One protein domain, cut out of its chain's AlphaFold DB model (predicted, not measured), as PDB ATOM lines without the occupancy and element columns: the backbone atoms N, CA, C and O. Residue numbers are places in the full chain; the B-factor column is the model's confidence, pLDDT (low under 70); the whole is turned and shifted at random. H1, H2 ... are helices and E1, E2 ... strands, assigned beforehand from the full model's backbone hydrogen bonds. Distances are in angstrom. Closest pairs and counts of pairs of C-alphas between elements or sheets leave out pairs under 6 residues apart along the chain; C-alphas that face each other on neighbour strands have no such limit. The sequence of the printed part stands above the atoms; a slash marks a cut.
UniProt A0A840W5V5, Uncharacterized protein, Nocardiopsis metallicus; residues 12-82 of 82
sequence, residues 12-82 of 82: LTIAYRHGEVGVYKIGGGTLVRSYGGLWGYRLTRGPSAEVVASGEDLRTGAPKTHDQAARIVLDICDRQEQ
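What this domain is: This is residues 12 to 82 of the 82 residues of an uncharacterized protein of Nocardiopsis metallicus (UniProt A0A840W5V5). A twisted sheet of four strands curls round one helix, H1, which packs on one face of it and gives two layers. The strands E1, E2, E3 and E4 follow one another across the sheet as a meander, each strand the antiparallel neighbour of the one before. The printed part has 71 residues, with four named strands and then one named helix along the chain, a mixed class of helices and strands. It is compact, with a radius of gyration of the C-alphas of 11.7 A, and its C-alphas span 31 by 23 by 17 A.

How they stand to each other: E1, residues 12 to 16, is an edge strand and forms a hairpin with E2, residues 19 to 25, over a tight link. The two are antiparallel at 156 degrees, with N 14 and O 21 2.8 A apart, within hydrogen-bond range. E2 and E3, residues 38 to 45, are also a hairpin, antiparallel at 168 degrees, with N 22 and O 42 at 2.8 A. E3 and E4, residues 50 to 59, form the third hairpin, over a tight link and antiparallel at 164 degrees; N 43 and O 53 are 2.8 A apart. E4 is the other edge strand, bends by 66 degrees at residue 56, and is apart from E1. H1, residues 66 to 80, is on the sheet, with 61 pairs of C-alphas within 10 A. Its closest C-alphas to E2 are those of Val 23 and Ala 70, 5.8 A apart; to E1, those of Leu 12 and His 66, 6.2 A; to E3, those of Tyr 41 and Val 73, 7.4 A. E4 and H1 are near each other, with 9 pairs of C-alphas within 10 A. In H1 every O i to N i+4 pair is within hydrogen-bond range.

Where its parts are: E1 begins at C-alpha 12, at (-34.156, 11.841, 3.977), and measures 12.9 A from first to last C-alpha. E2 measures 20.7 A, E3 23.4 A and E4 23.8 A; E4 ends at C-alpha 59, at (-28.123, 4.730, 17.947). H1 runs 21.6 A, from C-alpha 66 at (-35.251, 11.446, 10.043) to C-alpha 80 at (-14.459, 14.865, 14.644).

The domain as a whole: The two C-alphas farthest apart are those of Thr 30 and Gln 82, at 33.8 A. The printed part has no cut and ends at residue 82, the chain's last residue. The link from E2 to E3, residues 26 to 37, is long, and its C-alphas lie 12 to 16 A from the mean of the C-alphas. The link from E4 to H1 is short. The mean pLDDT of the printed part is 90.3, and residues 81 to 82 are under 70.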
ATOM      1  N   LEU A  12     -34.159  10.384   3.985       93.00
ATOM      2  CA  LEU A  12     -34.156  11.841   3.977       93.00
ATOM      3  C   LEU A  12     -32.744  12.337   3.670       93.00
ATOM      4  O   LEU A  12     -31.826  12.070   4.445       93.00
ATOM      5  N   THR A  13     -32.602  13.116   2.602       94.19
ATOM      6  CA  THR A  13     -31.352  13.795   2.246       94.19
ATOM      7  C   THR A  13     -31.464  15.290   2.548       94.19
ATOM      8  O   THR A  13     -32.413  15.945   2.116       94.19
ATOM      9  N   ILE A  14     -30.508  15.840   3.298       93.44
ATOM     10  CA  ILE A  14     -30.428  17.264   3.648       93.44
ATOM     11  C   ILE A  14     -29.085  17.818   3.174       93.44
ATOM     12  O   ILE A  14     -28.031  17.293   3.530       93.44
ATOM     13  N   ALA A  15     -29.113  18.912   2.415       92.25
ATOM     14  CA  ALA A  15     -27.911  19.669   2.088       92.25
ATOM     15  C   ALA A  15     -27.438  20.496   3.298       92.25
ATOM     16  O   ALA A  15     -28.240  21.130   3.987       92.25
ATOM     17  N   TYR A  16     -26.129  20.522   3.533       87.06
ATOM     18  CA  TYR A  16     -25.465  21.359   4.533       87.06
ATOM     19  C   TYR A  16     -24.289  22.111   3.894       87.06
ATOM     20  O   TYR A  16     -24.004  21.968   2.706       87.06
ATOM     21  N   ARG A  17     -23.590  22.944   4.676       85.62
ATOM     22  CA  ARG A  17     -22.554  23.870   4.176       85.62
ATOM     23  C   ARG A  17     -21.474  23.209   3.308       85.62
ATOM     24  O   ARG A  17     -20.926  23.876   2.433       85.62
ATOM     25  N   HIS A  18     -21.153  21.941   3.562       86.44
ATOM     26  CA  HIS A  18     -20.037  21.252   2.916       86.44
ATOM     27  C   HIS A  18     -20.447  20.053   2.054       86.44
ATOM     28  O   HIS A  18     -19.565  19.456   1.443       86.44
ATOM     29  N   GLY A  19     -21.735  19.713   1.950       92.31
ATOM     30  CA  GLY A  19     -22.207  18.565   1.170       92.31
ATOM     31  C   GLY A  19     -23.635  18.167   1.529       92.31
ATOM     32  O   GLY A  19     -24.461  19.029   1.821       92.31
ATOM     33  N   GLU A  20     -23.927  16.868   1.540       94.56
ATOM     34  CA  GLU A  20     -25.251  16.337   1.877       94.56
ATOM     35  C   GLU A  20     -25.166  15.256   2.956       94.56
ATOM     36  O   GLU A  20     -24.175  14.538   3.067       94.56
ATOM     37  N   VAL A  21     -26.225  15.121   3.748       94.75
ATOM     38  CA  VAL A  21     -26.410  14.008   4.676       94.75
ATOM     39  C   VAL A  21     -27.685  13.257   4.310       94.75
ATOM     40  O   VAL A  21     -28.767  13.836   4.288       94.75
ATOM     41  N   GLY A  22     -27.552  11.972   4.004       94.50
ATOM     42  CA  GLY A  22     -28.652  11.027   3.845       94.50
ATOM     43  C   GLY A  22     -28.837  10.227   5.127       94.50
ATOM     44  O   GLY A  22     -27.851   9.762   5.701       94.50
ATOM     45  N   VAL A  23     -30.077  10.079   5.592       94.62
ATOM     46  CA  VAL A  23     -30.426   9.247   6.753       94.62
ATOM     47  C   VAL A  23     -31.703   8.462   6.496       94.62
ATOM     48  O   VAL A  23     -32.694   9.012   6.017       94.62
ATOM     49  N   TYR A  24     -31.710   7.196   6.907       93.25
ATOM     50  CA  TYR A  24     -32.872   6.312   6.838       93.25
ATOM     51  C   TYR A  24     -33.012   5.462   8.103       93.25
ATOM     52  O   TYR A  24     -32.049   5.191   8.829       93.25
ATOM     53  N   LYS A  25     -34.240   5.024   8.388       94.19
ATOM     54  CA  LYS A  25     -34.513   4.134   9.519       94.19
ATOM     55  C   LYS A  25     -34.296   2.667   9.138       94.19
ATOM     56  O   LYS A  25     -34.983   2.153   8.261       94.19
ATOM     57  N   ILE A  26     -33.430   1.956   9.869       91.06
ATOM     58  CA  ILE A  26     -33.243   0.504   9.691       91.06
ATOM     59  C   ILE A  26     -34.529  -0.237  10.073       91.06
ATOM     60  O   ILE A  26     -35.056  -0.030  11.170       91.06
ATOM     61  N   GLY A  27     -35.030  -1.103   9.192       87.06
ATOM     62  CA  GLY A  27     -36.321  -1.780   9.367       87.06
ATOM     63  C   GLY A  27     -37.533  -0.956   8.915       87.06
ATOM     64  O   GLY A  27     -38.664  -1.338   9.205       87.06
ATOM     65  N   GLY A  28     -37.303   0.157   8.214       87.25
ATOM     66  CA  GLY A  28     -38.347   0.964   7.596       87.25
ATOM     67  C   GLY A  28     -38.899   2.065   8.500       87.25
ATOM     68  O   GLY A  28     -38.902   1.986   9.731       87.25
ATOM     69  N   GLY A  29     -39.372   3.132   7.865       86.50
ATOM     70  CA  GLY A  29     -39.950   4.286   8.534       86.50
ATOM     71  C   GLY A  29     -40.597   5.237   7.537       86.50
ATOM     72  O   GLY A  29     -40.375   5.161   6.336       86.50
ATOM     73  N   THR A  30     -41.421   6.141   8.045       89.00
ATOM     74  CA  THR A  30     -42.048   7.215   7.277       89.00
ATOM     75  C   THR A  30     -41.448   8.544   7.716       89.00
ATOM     76  O   THR A  30     -41.161   8.745   8.900       89.00
ATOM     77  N   LEU A  31     -41.268   9.481   6.786       87.38
ATOM     78  CA  LEU A  31     -40.814  10.829   7.130       87.38
ATOM     79  C   LEU A  31     -41.728  11.474   8.186       87.38
ATOM     80  O   LEU A  31     -42.907  11.141   8.307       87.38
ATOM     81  N   VAL A  32     -41.168  12.398   8.973       88.81
ATOM     82  CA  VAL A  32     -41.852  13.148  10.053       88.81
ATOM     83  C   VAL A  32     -42.290  12.297  11.263       88.81
ATOM     84  O   VAL A  32     -42.529  12.840  12.340       88.81
ATOM     85  N   ARG A  33     -42.326  10.964  11.160       92.19
ATOM     86  CA  ARG A  33     -42.576  10.065  12.297       92.19
ATOM     87  C   ARG A  33     -41.303   9.816  13.106       92.19
ATOM     88  O   ARG A  33     -40.197   9.835  12.565       92.19
ATOM     89  N   SER A  34     -41.475   9.581  14.407       95.25
ATOM     90  CA  SER A  34     -40.378   9.290  15.331       95.25
ATOM     91  C   SER A  34     -40.209   7.788  15.543       95.25
ATOM     92  O   SER A  34     -41.178   7.096  15.845       95.25
ATOM     93  N   TYR A  35     -38.971   7.303  15.463       93.12
ATOM     94  CA  TYR A  35     -38.630   5.891  15.634       93.12
ATOM     95  C   TYR A  35     -37.442   5.725  16.578       93.12
ATOM     96  O   TYR A  35     -36.478   6.485  16.519       93.12
ATOM     97  N   GLY A  36     -37.504   4.727  17.459       93.56
ATOM     98  CA  GLY A  36     -36.343   4.277  18.229       93.56
ATOM     99  C   GLY A  36     -35.510   3.251  17.454       93.56
ATOM    100  O   GLY A  36     -35.968   2.693  16.459       93.56
ATOM    101  N   GLY A  37     -34.303   2.959  17.935       90.56
ATOM    102  CA  GLY A  37     -33.445   1.901  17.392       90.56
ATOM    103  C   GLY A  37     -32.318   2.415  16.495       90.56
ATOM    104  O   GLY A  37     -31.792   3.501  16.725       90.56
ATOM    105  N   LEU A  38     -31.925   1.582  15.527       93.62
ATOM    106  CA  LEU A  38     -30.796   1.821  14.621       93.62
ATOM    107  C   LEU A  38     -31.195   2.627  13.385       93.62
ATOM    108  O   LEU A  38     -32.299   2.453  12.854       93.62
ATOM    109  N   TRP A  39     -30.265   3.459  12.933       94.75
ATOM    110  CA  TRP A  39     -30.379   4.326  11.770       94.75
ATOM    111  C   TRP A  39     -29.175   4.134  10.852       94.75
ATOM    112  O   TRP A  39     -28.053   3.947  11.326       94.75
ATOM    113  N   GLY A  40     -29.434   4.193   9.549       94.06
ATOM    114  CA  GLY A  40     -28.410   4.275   8.520       94.06
ATOM    115  C   GLY A  40     -28.154   5.721   8.133       94.06
ATOM    116  O   GLY A  40     -29.079   6.537   8.142       94.06
ATOM    117  N   TYR A  41     -26.904   6.046   7.823       93.62
ATOM    118  CA  TYR A  41     -26.514   7.374   7.381       93.62
ATOM    119  C   TYR A  41     -25.391   7.348   6.346       93.62
ATOM    120  O   TYR A  41     -24.556   6.441   6.306       93.62
ATOM    121  N   ARG A  42     -25.350   8.402   5.534       93.88
ATOM    122  CA  ARG A  42     -24.289   8.691   4.572       93.88
ATOM    123  C   ARG A  42     -24.050  10.192   4.538       93.88
ATOM    124  O   ARG A  42     -24.964  10.954   4.249       93.88
ATOM    125  N   LEU A  43     -22.819  10.603   4.793       92.56
ATOM    126  CA  LEU A  43     -22.365  11.980   4.688       92.56
ATOM    127  C   LEU A  43     -21.482  12.125   3.453       92.56
ATOM    128  O   LEU A  43     -20.489  11.409   3.302       92.56
ATOM    129  N   THR A  44     -21.833  13.070   2.590       93.75
ATOM    130  CA  THR A  44     -21.034  13.456   1.434       93.75
ATOM    131  C   THR A  44     -20.416  14.835   1.632       93.75
ATOM    132  O   THR A  44     -20.891  15.646   2.438       93.75
ATOM    133  N   ARG A  45     -19.334  15.107   0.900       91.56
ATOM    134  CA  ARG A  45     -18.639  16.391   0.892       91.56
ATOM    135  C   ARG A  45     -18.291  16.830  -0.527       91.56
ATOM    136  O   ARG A  45     -17.888  16.029  -1.368       91.56
ATOM    137  N   GLY A  46     -18.392  18.135  -0.751       87.62
ATOM    138  CA  GLY A  46     -17.940  18.798  -1.965       87.62
ATOM    139  C   GLY A  46     -18.824  18.542  -3.193       87.62
ATOM    140  O   GLY A  46     -19.796  17.789  -3.140       87.62
ATOM    141  N   PRO A  47     -18.484  19.175  -4.327       81.56
ATOM    142  CA  PRO A  47     -19.271  19.101  -5.559       81.56
ATOM    143  C   PRO A  47     -19.249  17.712  -6.217       81.56
ATOM    144  O   PRO A  47     -20.095  17.423  -7.056       81.56
ATOM    145  N   SER A  48     -18.293  16.855  -5.851       87.25
ATOM    146  CA  SER A  48     -18.190  15.466  -6.309       87.25
ATOM    147  C   SER A  48     -19.010  14.480  -5.471       87.25
ATOM    148  O   SER A  48     -18.983  13.289  -5.775       87.25
ATOM    149  N   ALA A  49     -19.709  14.948  -4.426       86.94
ATOM    150  CA  ALA A  49     -20.449  14.112  -3.480       86.94
ATOM    151  C   ALA A  49     -19.599  12.956  -2.907       86.94
ATOM    152  O   ALA A  49     -20.061  11.820  -2.784       86.94
ATOM    153  N   GLU A  50     -18.341  13.242  -2.553       92.00
ATOM    154  CA  GLU A  50     -17.437  12.250  -1.967       92.00
ATOM    155  C   GLU A  50     -17.986  11.778  -0.619       92.00
ATOM    156  O   GLU A  50     -18.257  12.598   0.255       92.00
ATOM    157  N   VAL A  51     -18.152  10.465  -0.438       91.75
ATOM    158  CA  VAL A  51     -18.626   9.900   0.832       91.75
ATOM    159  C   VAL A  51     -17.501   9.968   1.861       91.75
ATOM    160  O   VAL A  51     -16.528   9.224   1.766       91.75
ATOM    161  N   VAL A  52     -17.663  10.832   2.861       91.12
ATOM    162  CA  VAL A  52     -16.677  11.038   3.936       91.12
ATOM    163  C   VAL A  52     -17.005  10.242   5.199       91.12
ATOM    164  O   VAL A  52     -16.112   9.943   5.984       91.12
ATOM    165  N   ALA A  53     -18.272   9.863   5.390       90.75
ATOM    166  CA  ALA A  53     -18.693   8.971   6.464       90.75
ATOM    167  C   ALA A  53     -19.967   8.214   6.073       90.75
ATOM    168  O   ALA A  53     -20.853   8.767   5.425       90.75
ATOM    169  N   SER A  54     -20.091   6.958   6.488       93.00
ATOM    170  CA  SER A  54     -21.334   6.193   6.375       93.00
ATOM    171  C   SER A  54     -21.368   5.056   7.389       93.00
ATOM    172  O   SER A  54     -20.321   4.585   7.835       93.00
ATOM    173  N   GLY A  55     -22.571   4.620   7.752       91.38
ATOM    174  CA  GLY A  55     -22.770   3.548   8.723       91.38
ATOM    175  C   GLY A  55     -24.239   3.183   8.903       91.38
ATOM    176  O   GLY A  55     -25.129   3.943   8.526       91.38
ATOM    177  N   GLU A  56     -24.488   2.013   9.488       91.44
ATOM    178  CA  GLU A  56     -25.825   1.497   9.849       91.44
ATOM    179  C   GLU A  56     -25.955   1.246  11.361       91.44
ATOM    180  O   GLU A  56     -26.757   0.441  11.838       91.44
ATOM    181  N   ASP A  57     -25.119   1.930  12.133       91.44
ATOM    182  CA  ASP A  57     -24.885   1.718  13.555       91.44
ATOM    183  C   ASP A  57     -25.316   2.911  14.426       91.44
ATOM    184  O   ASP A  57     -25.183   2.862  15.653       91.44
ATOM    185  N   LEU A  58     -25.908   3.957  13.831       92.81
ATOM    186  CA  LEU A  58     -26.326   5.150  14.565       92.81
ATOM    187  C   LEU A  58     -27.465   4.821  15.544       92.81
ATOM    188  O   LEU A  58     -28.609   4.559  15.158       92.81
ATOM    189  N   ARG A  59     -27.159   4.883  16.845       92.94
ATOM    190  CA  ARG A  59     -28.123   4.730  17.947       92.94
ATOM    191  C   ARG A  59     -28.464   6.087  18.547       92.94
ATOM    192  O   ARG A  59     -27.615   6.742  19.138       92.94
ATOM    193  N   THR A  60     -29.734   6.477  18.479       88.81
ATOM    194  CA  THR A  60     -30.173   7.820  18.897       88.81
ATOM    195  C   THR A  60     -30.599   7.935  20.367       88.81
ATOM    196  O   THR A  60     -30.987   9.021  20.798       88.81
ATOM    197  N   GLY A  61     -30.579   6.835  21.135       86.00
ATOM    198  CA  GLY A  61     -30.918   6.768  22.572       86.00
ATOM    199  C   GLY A  61     -32.400   6.991  22.925       86.00
ATOM    200  O   GLY A  61     -32.917   6.371  23.848       86.00
ATOM    201  N   ALA A  62     -33.104   7.815  22.155       93.12
ATOM    202  CA  ALA A  62     -34.541   8.056  22.205       93.12
ATOM    203  C   ALA A  62     -35.116   8.063  20.777       93.12
ATOM    204  O   ALA A  62     -34.346   8.216  19.819       93.12
ATOM    205  N   PRO A  63     -36.445   7.927  20.604       96.69
ATOM    206  CA  PRO A  63     -37.062   8.030  19.290       96.69
ATOM    207  C   PRO A  63     -36.765   9.367  18.600       96.69
ATOM    208  O   PRO A  63     -36.893  10.423  19.220       96.69
ATOM    209  N   LYS A  64     -36.381   9.323  17.320       97.06
ATOM    210  CA  LYS A  64     -36.071  10.504  16.492       97.06
ATOM    211  C   LYS A  64     -36.828  10.478  15.176       97.06
ATOM    212  O   LYS A  64     -37.189   9.411  14.690       97.06
ATOM    213  N   THR A  65     -37.075  11.650  14.608       96.31
ATOM    214  CA  THR A  65     -37.426  11.769  13.187       96.31
ATOM    215  C   THR A  65     -36.173  11.655  12.318       96.31
ATOM    216  O   THR A  65     -35.056  11.787  12.817       96.31
ATOM    217  N   HIS A  66     -36.353  11.461  11.010       94.81
ATOM    218  CA  HIS A  66     -35.251  11.446  10.043       94.81
ATOM    219  C   HIS A  66     -34.424  12.744  10.091       94.81
ATOM    220  O   HIS A  66     -33.201  12.683  10.143       94.81
ATOM    221  N   ASP A  67     -35.080  13.911  10.174       95.25
ATOM    222  CA  ASP A  67     -34.406  15.215  10.306       95.25
ATOM    223  C   ASP A  67     -33.586  15.299  11.602       95.25
ATOM    224  O   ASP A  67     -32.423  15.696  11.583       95.25
ATOM    225  N   GLN A  68     -34.150  14.858  12.728       96.25
ATOM    226  CA  GLN A  68     -33.425  14.865  13.995       96.25
ATOM    227  C   GLN A  68     -32.232  13.902  13.981       96.25
ATOM    228  O   GLN A  68     -31.191  14.221  14.547       96.25
ATOM    229  N   ALA A  69     -32.375  12.731  13.356       95.94
ATOM    230  CA  ALA A  69     -31.280  11.783  13.192       95.94
ATOM    231  C   ALA A  69     -30.181  12.347  12.271       95.94
ATOM    232  O   ALA A  69     -29.006  12.246  12.612       95.94
ATOM    233  N   ALA A  70     -30.543  13.030  11.182       95.00
ATOM    234  CA  ALA A  70     -29.596  13.724  10.308       95.00
ATOM    235  C   ALA A  70     -28.805  14.818  11.037       95.00
ATOM    236  O   ALA A  70     -27.589  14.893  10.888       95.00
ATOM    237  N   ARG A  71     -29.454  15.611  11.897       94.38
ATOM    238  CA  ARG A  71     -28.752  16.609  12.725       94.38
ATOM    239  C   ARG A  71     -27.749  15.974  13.684       94.38
ATOM    240  O   ARG A  71     -26.669  16.514  13.858       94.38
ATOM    241  N   ILE A  72     -28.068  14.808  14.249       94.31
ATOM    242  CA  ILE A  72     -27.124  14.068  15.102       94.31
ATOM    243  C   ILE A  72     -25.889  13.636  14.301       94.31
ATOM    244  O   ILE A  72     -24.779  13.744  14.810       94.31
ATOM    245  N   VAL A  73     -26.065  13.160  13.064       93.88
ATOM    246  CA  VAL A  73     -24.935  12.794  12.190       93.88
ATOM    247  C   VAL A  73     -24.041  14.004  11.935       93.88
ATOM    248  O   VAL A  73     -22.829  13.905  12.101       93.88
ATOM    249  N   LEU A  74     -24.638  15.150  11.596       92.75
ATOM    250  CA  LEU A  74     -23.897  16.394  11.384       92.75
ATOM    251  C   LEU A  74     -23.142  16.825  12.652       92.75
ATOM    252  O   LEU A  74     -21.942  17.070  12.579       92.75
ATOM    253  N   ASP A  75     -23.794  16.805  13.819       92.19
ATOM    254  CA  ASP A  75     -23.169  17.157  15.102       92.19
ATOM    255  C   ASP A  75     -21.992  16.236  15.468       92.19
ATOM    256  O   ASP A  75     -21.031  16.675  16.104       92.19
ATOM    257  N   ILE A  76     -22.066  14.943  15.128       88.50
ATOM    258  CA  ILE A  76     -20.973  13.986  15.359       88.50
ATOM    259  C   ILE A  76     -19.795  14.308  14.442       88.50
ATOM    260  O   ILE A  76     -18.658  14.348  14.913       88.50
ATOM    261  N   CYS A  77     -20.056  14.553  13.159       83.19
ATOM    262  CA  CYS A  77     -19.010  14.848  12.187       83.19
ATOM    263  C   CYS A  77     -18.317  16.187  12.476       83.19
ATOM    264  O   CYS A  77     -17.090  16.219  12.508       83.19
ATOM    265  N   ASP A  78     -19.064  17.237  12.825       83.44
ATOM    266  CA  ASP A  78     -18.502  18.545  13.201       83.44
ATOM    267  C   ASP A  78     -17.568  18.470  14.427       83.44
ATOM    268  O   ASP A  78     -16.675  19.303  14.599       83.44
ATOM    269  N   ARG A  79     -17.756  17.475  15.308       81.56
ATOM    270  CA  ARG A  79     -16.875  17.234  16.466       81.56
ATOM    271  C   ARG A  79     -15.620  16.440  16.129       81.56
ATOM    272  O   ARG A  79     -14.667  16.515  16.889       81.56
ATOM    273  N   GLN A  80     -15.628  15.650  15.057       71.44
ATOM    274  CA  GLN A  80     -14.459  14.865  14.644       71.44
ATOM    275  C   GLN A  80     -13.434  15.695  13.861       71.44
ATOM    276  O   GLN A  80     -12.299  15.257  13.699       71.44
ATOM    277  N   GLU A  81     -13.822  16.879  13.388       64.00
ATOM    278  CA  GLU A  81     -12.947  17.803  12.655       64.00
ATOM    279  C   GLU A  81     -12.264  18.862  13.543       64.00
ATOM    280  O   GLU A  81     -11.539  19.709  13.020       64.00
ATOM    281  N   GLN A  82     -12.489  18.822  14.862       54.28
ATOM    282  CA  GLN A  82     -11.860  19.690  15.873       54.28
ATOM    283  C   GLN A  82     -10.779  18.939  16.649       54.28
ATOM    284  O   GLN A  82      -9.745  19.576  16.952       54.28
TER     285      GLN A  82